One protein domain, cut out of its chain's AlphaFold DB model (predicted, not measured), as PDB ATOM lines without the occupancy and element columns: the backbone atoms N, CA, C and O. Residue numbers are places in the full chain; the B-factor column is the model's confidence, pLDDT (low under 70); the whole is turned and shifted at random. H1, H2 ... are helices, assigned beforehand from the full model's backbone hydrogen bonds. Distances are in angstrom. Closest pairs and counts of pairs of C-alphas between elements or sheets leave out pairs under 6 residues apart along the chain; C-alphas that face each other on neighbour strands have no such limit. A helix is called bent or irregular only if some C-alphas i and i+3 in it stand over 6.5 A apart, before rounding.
ATOM      1  N   LYS A   4      36.434 -18.415  43.875       68.62
ATOM      2  CA  LYS A   4      36.619 -19.789  43.403       68.62
ATOM      3  C   LYS A   4      38.103 -20.081  43.194       68.62
ATOM      4  O   LYS A   4      38.594 -21.028  43.786       68.62
ATOM      5  N   ASN A   5      38.833 -19.261  42.436       65.00
ATOM      6  CA  ASN A   5      40.255 -19.489  42.135       65.00
ATOM      7  C   ASN A   5      41.116 -19.573  43.409       65.00
ATOM      8  O   ASN A   5      42.037 -20.381  43.469       65.00
ATOM      9  N   LEU A   6      40.791 -18.788  44.441       74.44
ATOM     10  CA  LEU A   6      41.465 -18.871  45.739       74.44
ATOM     11  C   LEU A   6      41.178 -20.201  46.458       74.44
ATOM     12  O   LEU A   6      42.100 -20.823  46.975       74.44
ATOM     13  N   LEU A   7      39.925 -20.667  46.462       66.62
ATOM     14  CA  LEU A   7      39.555 -21.966  47.040       66.62
ATOM     15  C   LEU A   7      40.161 -23.141  46.262       66.62
ATOM     16  O   LEU A   7      40.581 -24.117  46.875       66.62
ATOM     17  N   TRP A   8      40.264 -23.031  44.935       64.31
ATOM     18  CA  TRP A   8      40.969 -24.000  44.091       64.31
ATOM     19  C   TRP A   8      42.459 -24.064  44.434       64.31
ATOM     20  O   TRP A   8      42.997 -25.155  44.615       64.31
ATOM     21  N   PHE A   9      43.111 -22.908  44.579       66.88
ATOM     22  CA  PHE A   9      44.520 -22.827  44.959       66.88
ATOM     23  C   PHE A   9      44.765 -23.412  46.355       66.88
ATOM     24  O   PHE A   9      45.614 -24.286  46.518       66.88
ATOM     25  N   LEU A  10      43.980 -22.997  47.353       67.69
ATOM     26  CA  LEU A  10      44.100 -23.498  48.725       67.69
ATOM     27  C   LEU A  10      43.768 -24.991  48.823       67.69
ATOM     28  O   LEU A  10      44.470 -25.723  49.516       67.69
ATOM     29  N   GLY A  11      42.751 -25.458  48.095       64.00
ATOM     30  CA  GLY A  11      42.392 -26.871  48.024       64.00
ATOM     31  C   GLY A  11      43.500 -27.716  47.401       64.00
ATOM     32  O   GLY A  11      43.891 -28.724  47.977       64.00
ATOM     33  N   GLY A  12      44.074 -27.283  46.276       63.47
ATOM     34  CA  GLY A  12      45.212 -27.968  45.654       63.47
ATOM     35  C   GLY A  12      46.456 -27.994  46.546       63.47
ATOM     36  O   GLY A  12      47.147 -29.010  46.610       63.47
ATOM     37  N   LEU A  13      46.714 -26.908  47.277       67.00
ATOM     38  CA  LEU A  13      47.890 -26.760  48.130       67.00
ATOM     39  C   LEU A  13      47.787 -27.627  49.394       67.00
ATOM     40  O   LEU A  13      48.650 -28.469  49.624       67.00
ATOM     41  N   VAL A  14      46.701 -27.509  50.164       66.62
ATOM     42  CA  VAL A  14      46.481 -28.307  51.390       66.62
ATOM     43  C   VAL A  14      46.480 -29.802  51.083       66.62
ATOM     44  O   VAL A  14      47.034 -30.608  51.829       66.62
ATOM     45  N   ALA A  15      45.894 -30.168  49.952       63.62
ATOM     46  CA  ALA A  15      45.683 -31.552  49.603       63.62
ATOM     47  C   ALA A  15      46.924 -32.155  48.886       63.62
ATOM     48  O   ALA A  15      47.202 -33.346  49.027       63.62
ATOM     49  N   GLY A  16      47.730 -31.356  48.177       73.44
ATOM     50  CA  GLY A  16      48.974 -31.792  47.523       73.44
ATOM     51  C   GLY A  16      50.214 -31.813  48.430       73.44
ATOM     52  O   GLY A  16      51.150 -32.569  48.165       73.44
ATOM     53  N   ILE A  17      50.225 -31.037  49.522       82.00
ATOM     54  CA  ILE A  17      51.375 -30.935  50.440       82.00
ATOM     55  C   ILE A  17      51.789 -32.293  51.008       82.00
ATOM     56  O   ILE A  17      52.982 -32.578  51.076       82.00
ATOM     57  N   GLY A  18      50.830 -33.149  51.375       82.94
ATOM     58  CA  GLY A  18      51.141 -34.476  51.913       82.94
ATOM     59  C   GLY A  18      52.004 -35.294  50.951       82.94
ATOM     60  O   GLY A  18      53.029 -35.839  51.353       82.94
ATOM     61  N   TYR A  19      51.641 -35.309  49.666       86.44
ATOM     62  CA  TYR A  19      52.390 -36.018  48.628       86.44
ATOM     63  C   TYR A  19      53.790 -35.436  48.440       86.44
ATOM     64  O   TYR A  19      54.757 -36.193  48.403       86.44
ATOM     65  N   ILE A  20      53.919 -34.107  48.410       86.94
ATOM     66  CA  ILE A  20      55.217 -33.421  48.321       86.94
ATOM     67  C   ILE A  20      56.112 -33.802  49.507       86.94
ATOM     68  O   ILE A  20      57.266 -34.187  49.313       86.94
ATOM     69  N   ILE A  21      55.573 -33.763  50.727       87.19
ATOM     70  CA  ILE A  21      56.298 -34.176  51.934       87.19
ATOM     71  C   ILE A  21      56.703 -35.651  51.835       87.19
ATOM     72  O   ILE A  21      57.850 -35.975  52.124       87.19
ATOM     73  N   GLY A  22      55.811 -36.539  51.387       86.38
ATOM     74  CA  GLY A  22      56.104 -37.965  51.208       86.38
ATOM     75  C   GLY A  22      57.233 -38.231  50.207       86.38
ATOM     76  O   GLY A  22      58.100 -39.069  50.470       86.38
ATOM     77  N   ILE A  23      57.265 -37.481  49.097       90.25
ATOM     78  CA  ILE A  23      58.341 -37.530  48.095       90.25
ATOM     79  C   ILE A  23      59.674 -37.179  48.757       90.25
ATOM     80  O   ILE A  23      60.603 -37.989  48.747       90.25
ATOM     81  N   PHE A  24      59.770 -35.993  49.363       91.06
ATOM     82  CA  PHE A  24      61.022 -35.529  49.961       91.06
ATOM     83  C   PHE A  24      61.442 -36.374  51.161       91.06
ATOM     84  O   PHE A  24      62.629 -36.648  51.316       91.06
ATOM     85  N   TYR A  25      60.493 -36.852  51.963       89.81
ATOM     86  CA  TYR A  25      60.778 -37.745  53.077       89.81
ATOM     87  C   TYR A  25      61.508 -38.999  52.595       89.81
ATOM     88  O   TYR A  25      62.582 -39.304  53.112       89.81
ATOM     89  N   LEU A  26      60.988 -39.700  51.579       89.94
ATOM     90  CA  LEU A  26      61.654 -40.897  51.057       89.94
ATOM     91  C   LEU A  26      62.975 -40.563  50.356       89.94
ATOM     92  O   LEU A  26      63.945 -41.294  50.548       89.94
ATOM     93  N   LEU A  27      63.046 -39.453  49.614       91.00
ATOM     94  CA  LEU A  27      64.284 -39.012  48.958       91.00
ATOM     95  C   LEU A  27      65.406 -38.664  49.951       91.00
ATOM     96  O   LEU A  27      66.577 -38.874  49.642       91.00
ATOM     97  N   ILE A  28      65.072 -38.130  51.126       90.75
ATOM     98  CA  ILE A  28      66.055 -37.697  52.129       90.75
ATOM     99  C   ILE A  28      66.416 -38.839  53.081       90.75
ATOM    100  O   ILE A  28      67.590 -39.033  53.398       90.75
ATOM    101  N   THR A  29      65.423 -39.587  53.563       87.19
ATOM    102  CA  THR A  29      65.633 -40.563  54.646       87.19
ATOM    103  C   THR A  29      66.150 -41.909  54.153       87.19
ATOM    104  O   THR A  29      66.897 -42.570  54.878       87.19
ATOM    105  N   ARG A  30      65.824 -42.320  52.920       87.06
ATOM    106  CA  ARG A  30      66.328 -43.578  52.360       87.06
ATOM    107  C   ARG A  30      67.644 -43.380  51.622       87.06
ATOM    108  O   ARG A  30      67.796 -42.464  50.822       87.06
ATOM    109  N   LYS A  31      68.592 -44.290  51.861       87.56
ATOM    110  CA  LYS A  31      69.905 -44.322  51.189       87.56
ATOM    111  C   LYS A  31      70.075 -45.495  50.218       87.56
ATOM    112  O   LYS A  31      71.120 -45.609  49.590       87.56
ATOM    113  N   ASP A  32      69.066 -46.354  50.104       88.31
ATOM    114  CA  ASP A  32      69.061 -47.508  49.204       88.31
ATOM    115  C   ASP A  32      68.450 -47.165  47.827       88.31
ATOM    116  O   ASP A  32      68.023 -46.037  47.561       88.31
ATOM    117  N   SER A  33      68.389 -48.156  46.933       86.69
ATOM    118  CA  SER A  33      67.804 -48.008  45.593       86.69
ATOM    119  C   SER A  33      66.303 -47.691  45.604       86.69
ATOM    120  O   SER A  33      65.787 -47.146  44.629       86.69
ATOM    121  N   THR A  34      65.602 -47.969  46.705       86.94
ATOM    122  CA  THR A  34      64.159 -47.730  46.843       86.94
ATOM    123  C   THR A  34      63.828 -46.266  47.124       86.94
ATOM    124  O   THR A  34      62.677 -45.863  46.988       86.94
ATOM    125  N   ARG A  35      64.834 -45.434  47.425       89.00
ATOM    126  CA  ARG A  35      64.705 -43.976  47.565       89.00
ATOM    127  C   ARG A  35      63.893 -43.336  46.432       89.00
ATOM    128  O   ARG A  35      63.016 -42.511  46.676       89.00
ATOM    129  N   TRP A  36      64.161 -43.741  45.191       90.12
ATOM    130  CA  TRP A  36      63.529 -43.175  43.994       90.12
ATOM    131  C   TRP A  36      62.038 -43.488  43.875       90.12
ATOM    132  O   TRP A  36      61.323 -42.780  43.170       90.12
ATOM    133  N   LEU A  37      61.546 -44.489  44.608       88.50
ATOM    134  CA  LEU A  37      60.123 -44.806  44.655       88.50
ATOM    135  C   LEU A  37      59.296 -43.656  45.217       88.50
ATOM    136  O   LEU A  37      58.134 -43.535  44.848       88.50
ATOM    137  N   GLY A  38      59.890 -42.773  46.029       86.50
ATOM    138  CA  GLY A  38      59.227 -41.550  46.475       86.50
ATOM    139  C   GLY A  38      58.659 -40.729  45.320       86.50
ATOM    140  O   GLY A  38      57.575 -40.181  45.459       86.50
ATOM    141  N   LEU A  39      59.299 -40.735  44.145       91.00
ATOM    142  CA  LEU A  39      58.800 -40.036  42.956       91.00
ATOM    143  C   LEU A  39      57.456 -40.586  42.448       91.00
ATOM    144  O   LEU A  39      56.715 -39.857  41.797       91.00
ATOM    145  N   MET A  40      57.087 -41.832  42.768       90.62
ATOM    146  CA  MET A  40      55.776 -42.367  42.386       90.62
ATOM    147  C   MET A  40      54.622 -41.601  43.035       90.62
ATOM    148  O   MET A  40      53.529 -41.573  42.476       90.62
ATOM    149  N   PHE A  41      54.852 -40.929  44.164       89.00
ATOM    150  CA  PHE A  41      53.843 -40.090  44.806       89.00
ATOM    151  C   PHE A  41      53.455 -38.851  43.980       89.00
ATOM    152  O   PHE A  41      52.397 -38.284  44.241       89.00
ATOM    153  N   PHE A  42      54.206 -38.480  42.932       86.69
ATOM    154  CA  PHE A  42      53.733 -37.493  41.947       86.69
ATOM    155  C   PHE A  42      52.468 -37.951  41.212       86.69
ATOM    156  O   PHE A  42      51.683 -37.120  40.768       86.69
ATOM    157  N   LEU A  43      52.221 -39.262  41.131       87.50
ATOM    158  CA  LEU A  43      50.990 -39.826  40.567       87.50
ATOM    159  C   LEU A  43      49.804 -39.767  41.550       87.50
ATOM    160  O   LEU A  43      48.744 -40.344  41.290       87.50
ATOM    161  N   GLY A  44      49.983 -39.126  42.707       87.81
ATOM    162  CA  GLY A  44      48.961 -38.973  43.731       87.81
ATOM    163  C   GLY A  44      48.467 -40.324  44.281       87.81
ATOM    164  O   GLY A  44      49.281 -41.197  44.618       87.81
ATOM    165  N   PRO A  45      47.142 -40.540  44.384       89.69
ATOM    166  CA  PRO A  45      46.579 -41.745  44.989       89.69
ATOM    167  C   PRO A  45      46.938 -43.017  44.211       89.69
ATOM    168  O   PRO A  45      47.134 -44.063  44.826       89.69
ATOM    169  N   PHE A  46      47.112 -42.938  42.886       90.81
ATOM    170  CA  PHE A  46      47.547 -44.085  42.084       90.81
ATOM    171  C   PHE A  46      48.960 -44.531  42.458       90.81
ATOM    172  O   PHE A  46      49.199 -45.722  42.656       90.81
ATOM    173  N   GLY A  47      49.876 -43.574  42.639       92.25
ATOM    174  CA  GLY A  47      51.226 -43.846  43.127       92.25
ATOM    175  C   GLY A  47      51.221 -44.523  44.493       92.25
ATOM    176  O   GLY A  47      51.906 -45.525  44.693       92.25
ATOM    177  N   SER A  48      50.377 -44.034  45.404       92.56
ATOM    178  CA  SER A  48      50.199 -44.633  46.734       92.56
ATOM    179  C   SER A  48      49.681 -46.072  46.667       92.56
ATOM    180  O   SER A  48      50.199 -46.946  47.358       92.56
ATOM    181  N   ILE A  49      48.696 -46.356  45.810       95.25
ATOM    182  CA  ILE A  49      48.163 -47.716  45.630       95.25
ATOM    183  C   ILE A  49      49.247 -48.657  45.090       95.25
ATOM    184  O   ILE A  49      49.434 -49.750  45.627       95.25
ATOM    185  N   ILE A  50      49.983 -48.230  44.058       95.12
ATOM    186  CA  ILE A  50      51.050 -49.030  43.442       95.12
ATOM    187  C   ILE A  50      52.126 -49.363  44.479       95.12
ATOM    188  O   ILE A  50      52.457 -50.535  44.672       95.12
ATOM    189  N   LEU A  51      52.636 -48.353  45.190       94.44
ATOM    190  CA  LEU A  51      53.681 -48.547  46.192       94.44
ATOM    191  C   LEU A  51      53.218 -49.418  47.358       94.44
ATOM    192  O   LEU A  51      53.959 -50.308  47.781       94.44
ATOM    193  N   TYR A  52      51.988 -49.231  47.837       95.88
ATOM    194  CA  TYR A  52      51.408 -50.103  48.852       95.88
ATOM    195  C   TYR A  52      51.394 -51.568  48.391       95.88
ATOM    196  O   TYR A  52      51.890 -52.445  49.097       95.88
ATOM    197  N   LEU A  53      50.873 -51.855  47.194       96.00
ATOM    198  CA  LEU A  53      50.753 -53.231  46.704       96.00
ATOM    199  C   LEU A  53      52.110 -53.909  46.495       96.00
ATOM    200  O   LEU A  53      52.253 -55.083  46.853       96.00
ATOM    201  N   LEU A  54      53.088 -53.175  45.961       93.81
ATOM    202  CA  LEU A  54      54.438 -53.682  45.716       93.81
ATOM    203  C   LEU A  54      55.206 -53.936  47.019       93.81
ATOM    204  O   LEU A  54      55.897 -54.947  47.139       93.81
ATOM    205  N   PHE A  55      55.066 -53.053  48.013       93.12
ATOM    206  CA  PHE A  55      55.956 -53.036  49.177       93.12
ATOM    207  C   PHE A  55      55.320 -53.443  50.508       93.12
ATOM    208  O   PHE A  55      56.063 -53.600  51.483       93.12
ATOM    209  N   ARG A  56      54.011 -53.741  50.553       93.94
ATOM    210  CA  ARG A  56      53.280 -54.155  51.776       93.94
ATOM    211  C   ARG A  56      53.913 -55.290  52.581       93.94
ATOM    212  O   ARG A  56      53.644 -55.403  53.772       93.94
ATOM    213  N   LYS A  57      54.728 -56.147  51.956       93.06
ATOM    214  CA  LYS A  57      55.408 -57.275  52.622       93.06
ATOM    215  C   LYS A  57      56.888 -57.025  52.934       93.06
ATOM    216  O   LYS A  57      57.476 -57.822  53.654       93.06
ATOM    217  N   ILE A  58      57.489 -55.964  52.391       91.19
ATOM    218  CA  ILE A  58      58.951 -55.767  52.371       91.19
ATOM    219  C   ILE A  58      59.348 -54.485  53.115       91.19
ATOM    220  O   ILE A  58      60.260 -54.501  53.938       91.19
ATOM    221  N   HIS A  59      58.646 -53.375  52.873       88.25
ATOM    222  CA  HIS A  59      58.988 -52.063  53.426       88.25
ATOM    223  C   HIS A  59      57.785 -51.440  54.137       88.25
ATOM    224  O   HIS A  59      56.917 -50.820  53.517       88.25
ATOM    225  N   LYS A  60      57.728 -51.625  55.462       88.81
ATOM    226  CA  LYS A  60      56.609 -51.177  56.310       88.81
ATOM    227  C   LYS A  60      56.423 -49.656  56.316       88.81
ATOM    228  O   LYS A  60      55.295 -49.187  56.348       88.81
ATOM    229  N   ASP A  61      57.506 -48.898  56.250       87.75
ATOM    230  CA  ASP A  61      57.534 -47.434  56.160       87.75
ATOM    231  C   ASP A  61      56.972 -46.915  54.825       87.75
ATOM    232  O   ASP A  61      56.072 -46.081  54.843       87.75
ATOM    233  N   ILE A  62      57.412 -47.450  53.675       90.00
ATOM    234  CA  ILE A  62      56.861 -47.074  52.353       90.00
ATOM    235  C   ILE A  62      55.362 -47.378  52.312       90.00
ATOM    236  O   ILE A  62      54.558 -46.572  51.839       90.00
ATOM    237  N   THR A  63      54.988 -48.530  52.862       92.75
ATOM    238  CA  THR A  63      53.600 -48.980  52.980       92.75
ATOM    239  C   THR A  63      52.779 -48.016  53.835       92.75
ATOM    240  O   THR A  63      51.709 -47.588  53.411       92.75
ATOM    241  N   ALA A  64      53.286 -47.639  55.011       91.88
ATOM    242  CA  ALA A  64      52.612 -46.722  55.922       91.88
ATOM    243  C   ALA A  64      52.423 -45.337  55.295       91.88
ATOM    244  O   ALA A  64      51.314 -44.814  55.314       91.88
ATOM    245  N   ILE A  65      53.467 -44.771  54.682       92.19
ATOM    246  CA  ILE A  65      53.388 -43.468  54.005       92.19
ATOM    247  C   ILE A  65      52.352 -43.521  52.884       92.19
ATOM    248  O   ILE A  65      51.487 -42.654  52.808       92.19
ATOM    249  N   SER A  66      52.383 -44.573  52.066       93.62
ATOM    250  CA  SER A  66      51.415 -44.766  50.985       93.62
ATOM    251  C   SER A  66      49.976 -44.825  51.508       93.62
ATOM    252  O   SER A  66      49.088 -44.187  50.948       93.62
ATOM    253  N   LEU A  67      49.736 -45.537  52.614       94.44
ATOM    254  CA  LEU A  67      48.416 -45.589  53.245       94.44
ATOM    255  C   LEU A  67      47.996 -44.237  53.824       94.44
ATOM    256  O   LEU A  67      46.864 -43.827  53.597       94.44
ATOM    257  N   TYR A  68      48.883 -43.518  54.514       91.44
ATOM    258  CA  TYR A  68      48.561 -42.194  55.053       91.44
ATOM    259  C   TYR A  68      48.207 -41.193  53.954       91.44
ATOM    260  O   TYR A  68      47.237 -40.449  54.098       91.44
ATOM    261  N   LEU A  69      48.937 -41.203  52.838       90.69
ATOM    262  CA  LEU A  69      48.639 -40.352  51.685       90.69
ATOM    263  C   LEU A  69      47.317 -40.735  51.013       90.69
ATOM    264  O   LEU A  69      46.532 -39.856  50.648       90.69
ATOM    265  N   LEU A  70      47.029 -42.034  50.907       91.62
ATOM    266  CA  LEU A  70      45.759 -42.522  50.378       91.62
ATOM    267  C   LEU A  70      44.584 -42.160  51.297       91.62
ATOM    268  O   LEU A  70      43.558 -41.691  50.814       91.62
ATOM    269  N   TYR A  71      44.727 -42.313  52.614       89.94
ATOM    270  CA  TYR A  71      43.706 -41.906  53.580       89.94
ATOM    271  C   TYR A  71      43.500 -40.394  53.580       89.94
ATOM    272  O   TYR A  71      42.356 -39.946  53.569       89.94
ATOM    273  N   GLY A  72      44.576 -39.606  53.506       86.94
ATOM    274  CA  GLY A  72      44.489 -38.156  53.339       86.94
ATOM    275  C   GLY A  72      43.719 -37.763  52.075       86.94
ATOM    276  O   GLY A  72      42.863 -36.884  52.125       86.94
ATOM    277  N   PHE A  73      43.951 -38.464  50.958       86.94
ATOM    278  CA  PHE A  73      43.179 -38.290  49.725       86.94
ATOM    279  C   PHE A  73      41.698 -38.660  49.912       86.94
ATOM    280  O   PHE A  73      40.822 -37.878  49.554       86.94
ATOM    281  N   LEU A  74      41.395 -39.813  50.515       88.94
ATOM    282  CA  LEU A  74      40.012 -40.250  50.741       88.94
ATOM    283  C   LEU A  74      39.236 -39.297  51.661       88.94
ATOM    284  O   LEU A  74      38.061 -39.042  51.409       88.94
ATOM    285  N   LEU A  75      39.888 -38.741  52.686       86.44
ATOM    286  CA  LEU A  75      39.308 -37.718  53.562       86.44
ATOM    287  C   LEU A  75      39.096 -36.381  52.842       86.44
ATOM    288  O   LEU A  75      38.159 -35.653  53.164       86.44
ATOM    289  N   TRP A  76      39.930 -36.062  51.853       82.56
ATOM    290  CA  TRP A  76      39.767 -34.861  51.039       82.56
ATOM    291  C   TRP A  76      38.550 -34.933  50.111       82.56
ATOM    292  O   TRP A  76      37.887 -33.916  49.923       82.56
ATOM    293  N   ILE A  77      38.211 -36.107  49.563       86.19
ATOM    294  CA  ILE A  77      37.070 -36.274  48.642       86.19
ATOM    295  C   ILE A  77      35.773 -35.622  49.163       86.19
ATOM    296  O   ILE A  77      35.231 -34.772  48.453       86.19
ATOM    297  N   PRO A  78      35.254 -35.948  50.365       87.06
ATOM    298  CA  PRO A  78      34.017 -35.345  50.855       87.06
ATOM    299  C   PRO A  78      34.145 -33.829  51.055       87.06
ATOM    300  O   PRO A  78      33.208 -33.096  50.744       87.06
ATOM    301  N   ILE A  79      35.306 -33.340  51.504       83.25
ATOM    302  CA  ILE A  79      35.567 -31.904  51.689       83.25
ATOM    303  C   ILE A  79      35.513 -31.180  50.338       83.25
ATOM    304  O   ILE A  79      34.833 -30.164  50.203       83.25
ATOM    305  N   ALA A  80      36.183 -31.724  49.321       79.75
ATOM    306  CA  ALA A  80      36.197 -31.169  47.973       79.75
ATOM    307  C   ALA A  80      34.786 -31.095  47.379       79.75
ATOM    308  O   ALA A  80      34.401 -30.054  46.848       79.75
ATOM    309  N   LEU A  81      33.999 -32.166  47.524       84.88
ATOM    310  CA  LEU A  81      32.628 -32.224  47.018       84.88
ATOM    311  C   LEU A  81      31.725 -31.173  47.678       84.88
ATOM    312  O   LEU A  81      30.999 -30.476  46.970       84.88
ATOM    313  N   VAL A  82      31.813 -30.993  49.003       85.38
ATOM    314  CA  VAL A  82      31.059 -29.951  49.733       85.38
ATOM    315  C   VAL A  82      31.445 -28.544  49.267       85.38
ATOM    316  O   VAL A  82      30.595 -27.658  49.182       85.38
ATOM    317  N   LEU A  83      32.713 -28.336  48.919       78.00
ATOM    318  CA  LEU A  83      33.216 -27.062  48.404       78.00
ATOM    319  C   LEU A  83      32.941 -26.852  46.902       78.00
ATOM    320  O   LEU A  83      33.317 -25.810  46.358       78.00
ATOM    321  N   GLY A  84      32.296 -27.807  46.219       78.94
ATOM    322  CA  GLY A  84      32.053 -27.754  44.774       78.94
ATOM    323  C   GLY A  84      33.335 -27.851  43.936       78.94
ATOM    324  O   GLY A  84      33.392 -27.317  42.827       78.94
ATOM    325  N   LEU A  85      34.376 -28.484  44.483       75.81
ATOM    326  CA  LEU A  85      35.676 -28.697  43.851       75.81
ATOM    327  C   LEU A  85      35.768 -30.117  43.282       75.81
ATOM    328  O   LEU A  85      35.211 -31.064  43.834       75.81
ATOM    329  N   ASN A  86      36.528 -30.286  42.198       77.19
ATOM    330  CA  ASN A  86      36.847 -31.620  41.695       77.19
ATOM    331  C   ASN A  86      37.908 -32.271  42.615       77.19
ATOM    332  O   ASN A  86      39.020 -31.746  42.697       77.19
ATOM    333  N   PRO A  87      37.633 -33.410  43.278       74.31
ATOM    334  CA  PRO A  87      38.591 -34.057  44.180       74.31
ATOM    335  C   PRO A  87      39.852 -34.560  43.461       74.31
ATOM    336  O   PRO A  87      40.931 -34.587  44.048       74.31
ATOM    337  N   LEU A  88      39.755 -34.880  42.165       74.19
ATOM    338  CA  LEU A  88      40.902 -35.284  41.345       74.19
ATOM    339  C   LEU A  88      41.838 -34.118  41.017       74.19
ATOM    340  O   LEU A  88      42.943 -34.336  40.523       74.19
ATOM    341  N   TYR A  89      41.450 -32.883  41.346       66.62
ATOM    342  CA  TYR A  89      42.334 -31.732  41.224       66.62
ATOM    343  C   TYR A  89      43.564 -31.835  42.130       66.62
ATOM    344  O   TYR A  89      44.544 -31.160  41.878       66.62
ATOM    345  N   GLN A  90      43.598 -32.715  43.132       63.34
ATOM    346  CA  GLN A  90      44.847 -33.031  43.842       63.34
ATOM    347  C   GLN A  90      45.929 -33.626  42.936       63.34
ATOM    348  O   GLN A  90      47.110 -33.371  43.145       63.34
ATOM    349  N   ILE A  91      45.527 -34.425  41.944       64.56
ATOM    350  CA  ILE A  91      46.448 -35.178  41.081       64.56
ATOM    351  C   ILE A  91      47.148 -34.238  40.097       64.56
ATOM    352  O   ILE A  91      48.295 -34.461  39.738       64.56
ATOM    353  N   PHE A  92      46.469 -33.162  39.690       60.22
ATOM    354  CA  PHE A  92      46.950 -32.238  38.661       60.22
ATOM    355  C   PHE A  92      46.891 -30.768  39.074       60.22
ATOM    356  O   PHE A  92      47.075 -29.893  38.232       60.22
ATOM    357  N   GLY A  93      46.622 -30.461  40.341       55.69
ATOM    358  CA  GLY A  93      46.403 -29.093  40.816       55.69
ATOM    359  C   GLY A  93      47.652 -28.231  40.702       55.69
ATOM    360  O   GLY A  93      47.550 -27.049  40.391       55.69
ATOM    361  N   TYR A  94      48.831 -28.848  40.827       53.62
ATOM    362  CA  TYR A  94      50.114 -28.208  40.539       53.62
ATOM    363  C   TYR A  94      50.309 -27.899  39.041       53.62
ATOM    364  O   TYR A  94      51.037 -26.973  38.706       53.62
ATOM    365  N   VAL A  95      49.643 -28.633  38.140       51.91
ATOM    366  CA  VAL A  95      49.663 -28.396  36.684       51.91
ATOM    367  C   VAL A  95      48.611 -27.354  36.286       51.91
ATOM    368  O   VAL A  95      48.898 -26.426  35.537       51.91
ATOM    369  N   HIS A  96      47.388 -27.464  36.813       47.59
ATOM    370  CA  HIS A  96      46.259 -26.614  36.421       47.59
ATOM    371  C   HIS A  96      46.246 -25.244  37.108       47.59
ATOM    372  O   HIS A  96      45.831 -24.270  36.488       47.59
ATOM    373  N   GLY A  97      46.713 -25.140  38.357       47.81
ATOM    374  CA  GLY A  97      46.850 -23.852  39.043       47.81
ATOM    375  C   GLY A  97      47.921 -22.951  38.420       47.81
ATOM    376  O   GLY A  97      47.893 -21.743  38.632       47.81
TER     377      GLY A  97
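This is residues 4 to 97 of the 101 residues of an uncharacterized protein of Sulfolobus sp. S-194 (UniProt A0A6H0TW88). Four helical stretches, H1b, H2, H3 and H4, make an up-and-down bundle, side by side in a ring in which each runs against the one before it. The other arm of the bent helix H1, H1a, and the last part of H4 extend the rod beyond H2 and H3, and the short helix H5 packs across H1a there. The printed part has 94 residues, with five named helices in the order H1 to H5 and no named strand; its class is all helix. It is compact, with a radius of gyration of the C-alphas of 13.7 A, and its outline is a rod spanning 43 by 21 by 15 A.

H1, residues 4 to 29, begins with C-alpha 4 at (36.619, -19.789, 43.403). By its hydrogen bonds it was assigned as one helix, but it is bent: C-alphas 15 and 18 are 6.6 A apart. Its arms are H1a, residues 4 to 15, 16.1 A long, and H1b, residues 18 to 29, 16.0 A long; residues 16 and 17 belong to neither. H2 holds residues 33 to 43, over 19.4 A, and is only just irregular, with C-alphas 33 and 36 standing 6.6 A apart. H3, residues 45 to 55, is 15.3 A long. H4, residues 60 to 82, begins with C-alpha 60 at (56.609, -51.177, 56.310) and is 33.9 A long; it is neither bent nor irregular, but only just: C-alphas 75 and 78 are 6.4 A apart. H5, residues 89 to 97, measures 9.3 A and is irregular, with C-alphas 91 and 94 standing 7.9 A apart; C-alpha 97 is at (46.850, -23.852, 39.043).

H1, taken whole, is the hub and touches three other helices. Its arms stand at a shallow tilt of 34 degrees, only just short of steep. H1a touches H5, the closest C-alphas being those of Gly 12 and Gly 93 at 5.1 A, at a steep tilt of 53 degrees, opposite ways. With residues 11 to 15 alone H1a touches residues 72 to 80 of H4, closest at the C-alphas of Ala 15 and Trp 76, 6.9 A apart. H1b and H2 form a helical hairpin at a shallow tilt of 11 degrees, and their closest C-alphas are those of Ile 23 and Gly 38 at 4.4 A. H2 and H3 form the next hairpin, closest at the C-alphas of Met 40 and Gly 47, 4.8 A apart, at a shallow tilt of 27 degrees. H3 and H4 form a third, at a shallow tilt of 23 degrees, with the C-alphas of Ser 48 and Ser 66 closest at 4.4 A. H4, with residues 62 to 72 alone, touches H1b, closest at the C-alphas of Gly 18 and Leu 69, 6.4 A apart. Across the bundle H1b and H3 are apart, while H2 and H4 are near each other. H5 is close to but not clearly touching H2, at the C-alphas of Leu 43 and Ile 91, 6.5 A apart. In H1a, H1b and H3 every O i to N i+4 pair is within hydrogen-bond range; the counts are 17 of 19 in H4, 3 of 5 in H5 and 0 of 7 in H2, where 7 of 8 O i to N i+3 pairs are within range.

The two C-alphas farthest apart are those of Lys 4 and Ile 58, at 43.3 A, and the printed part has no cut. The links from H1 to H2, H2 to H3 and H3 to H4 are tight, and that from H4 to H5 is short; no link is long. The mean pLDDT of the printed part is 82.3; residues 4 to 5, 7 to 15 and 89 to 97 are under 70, and the mean is 67 in H1a and 57 in H5.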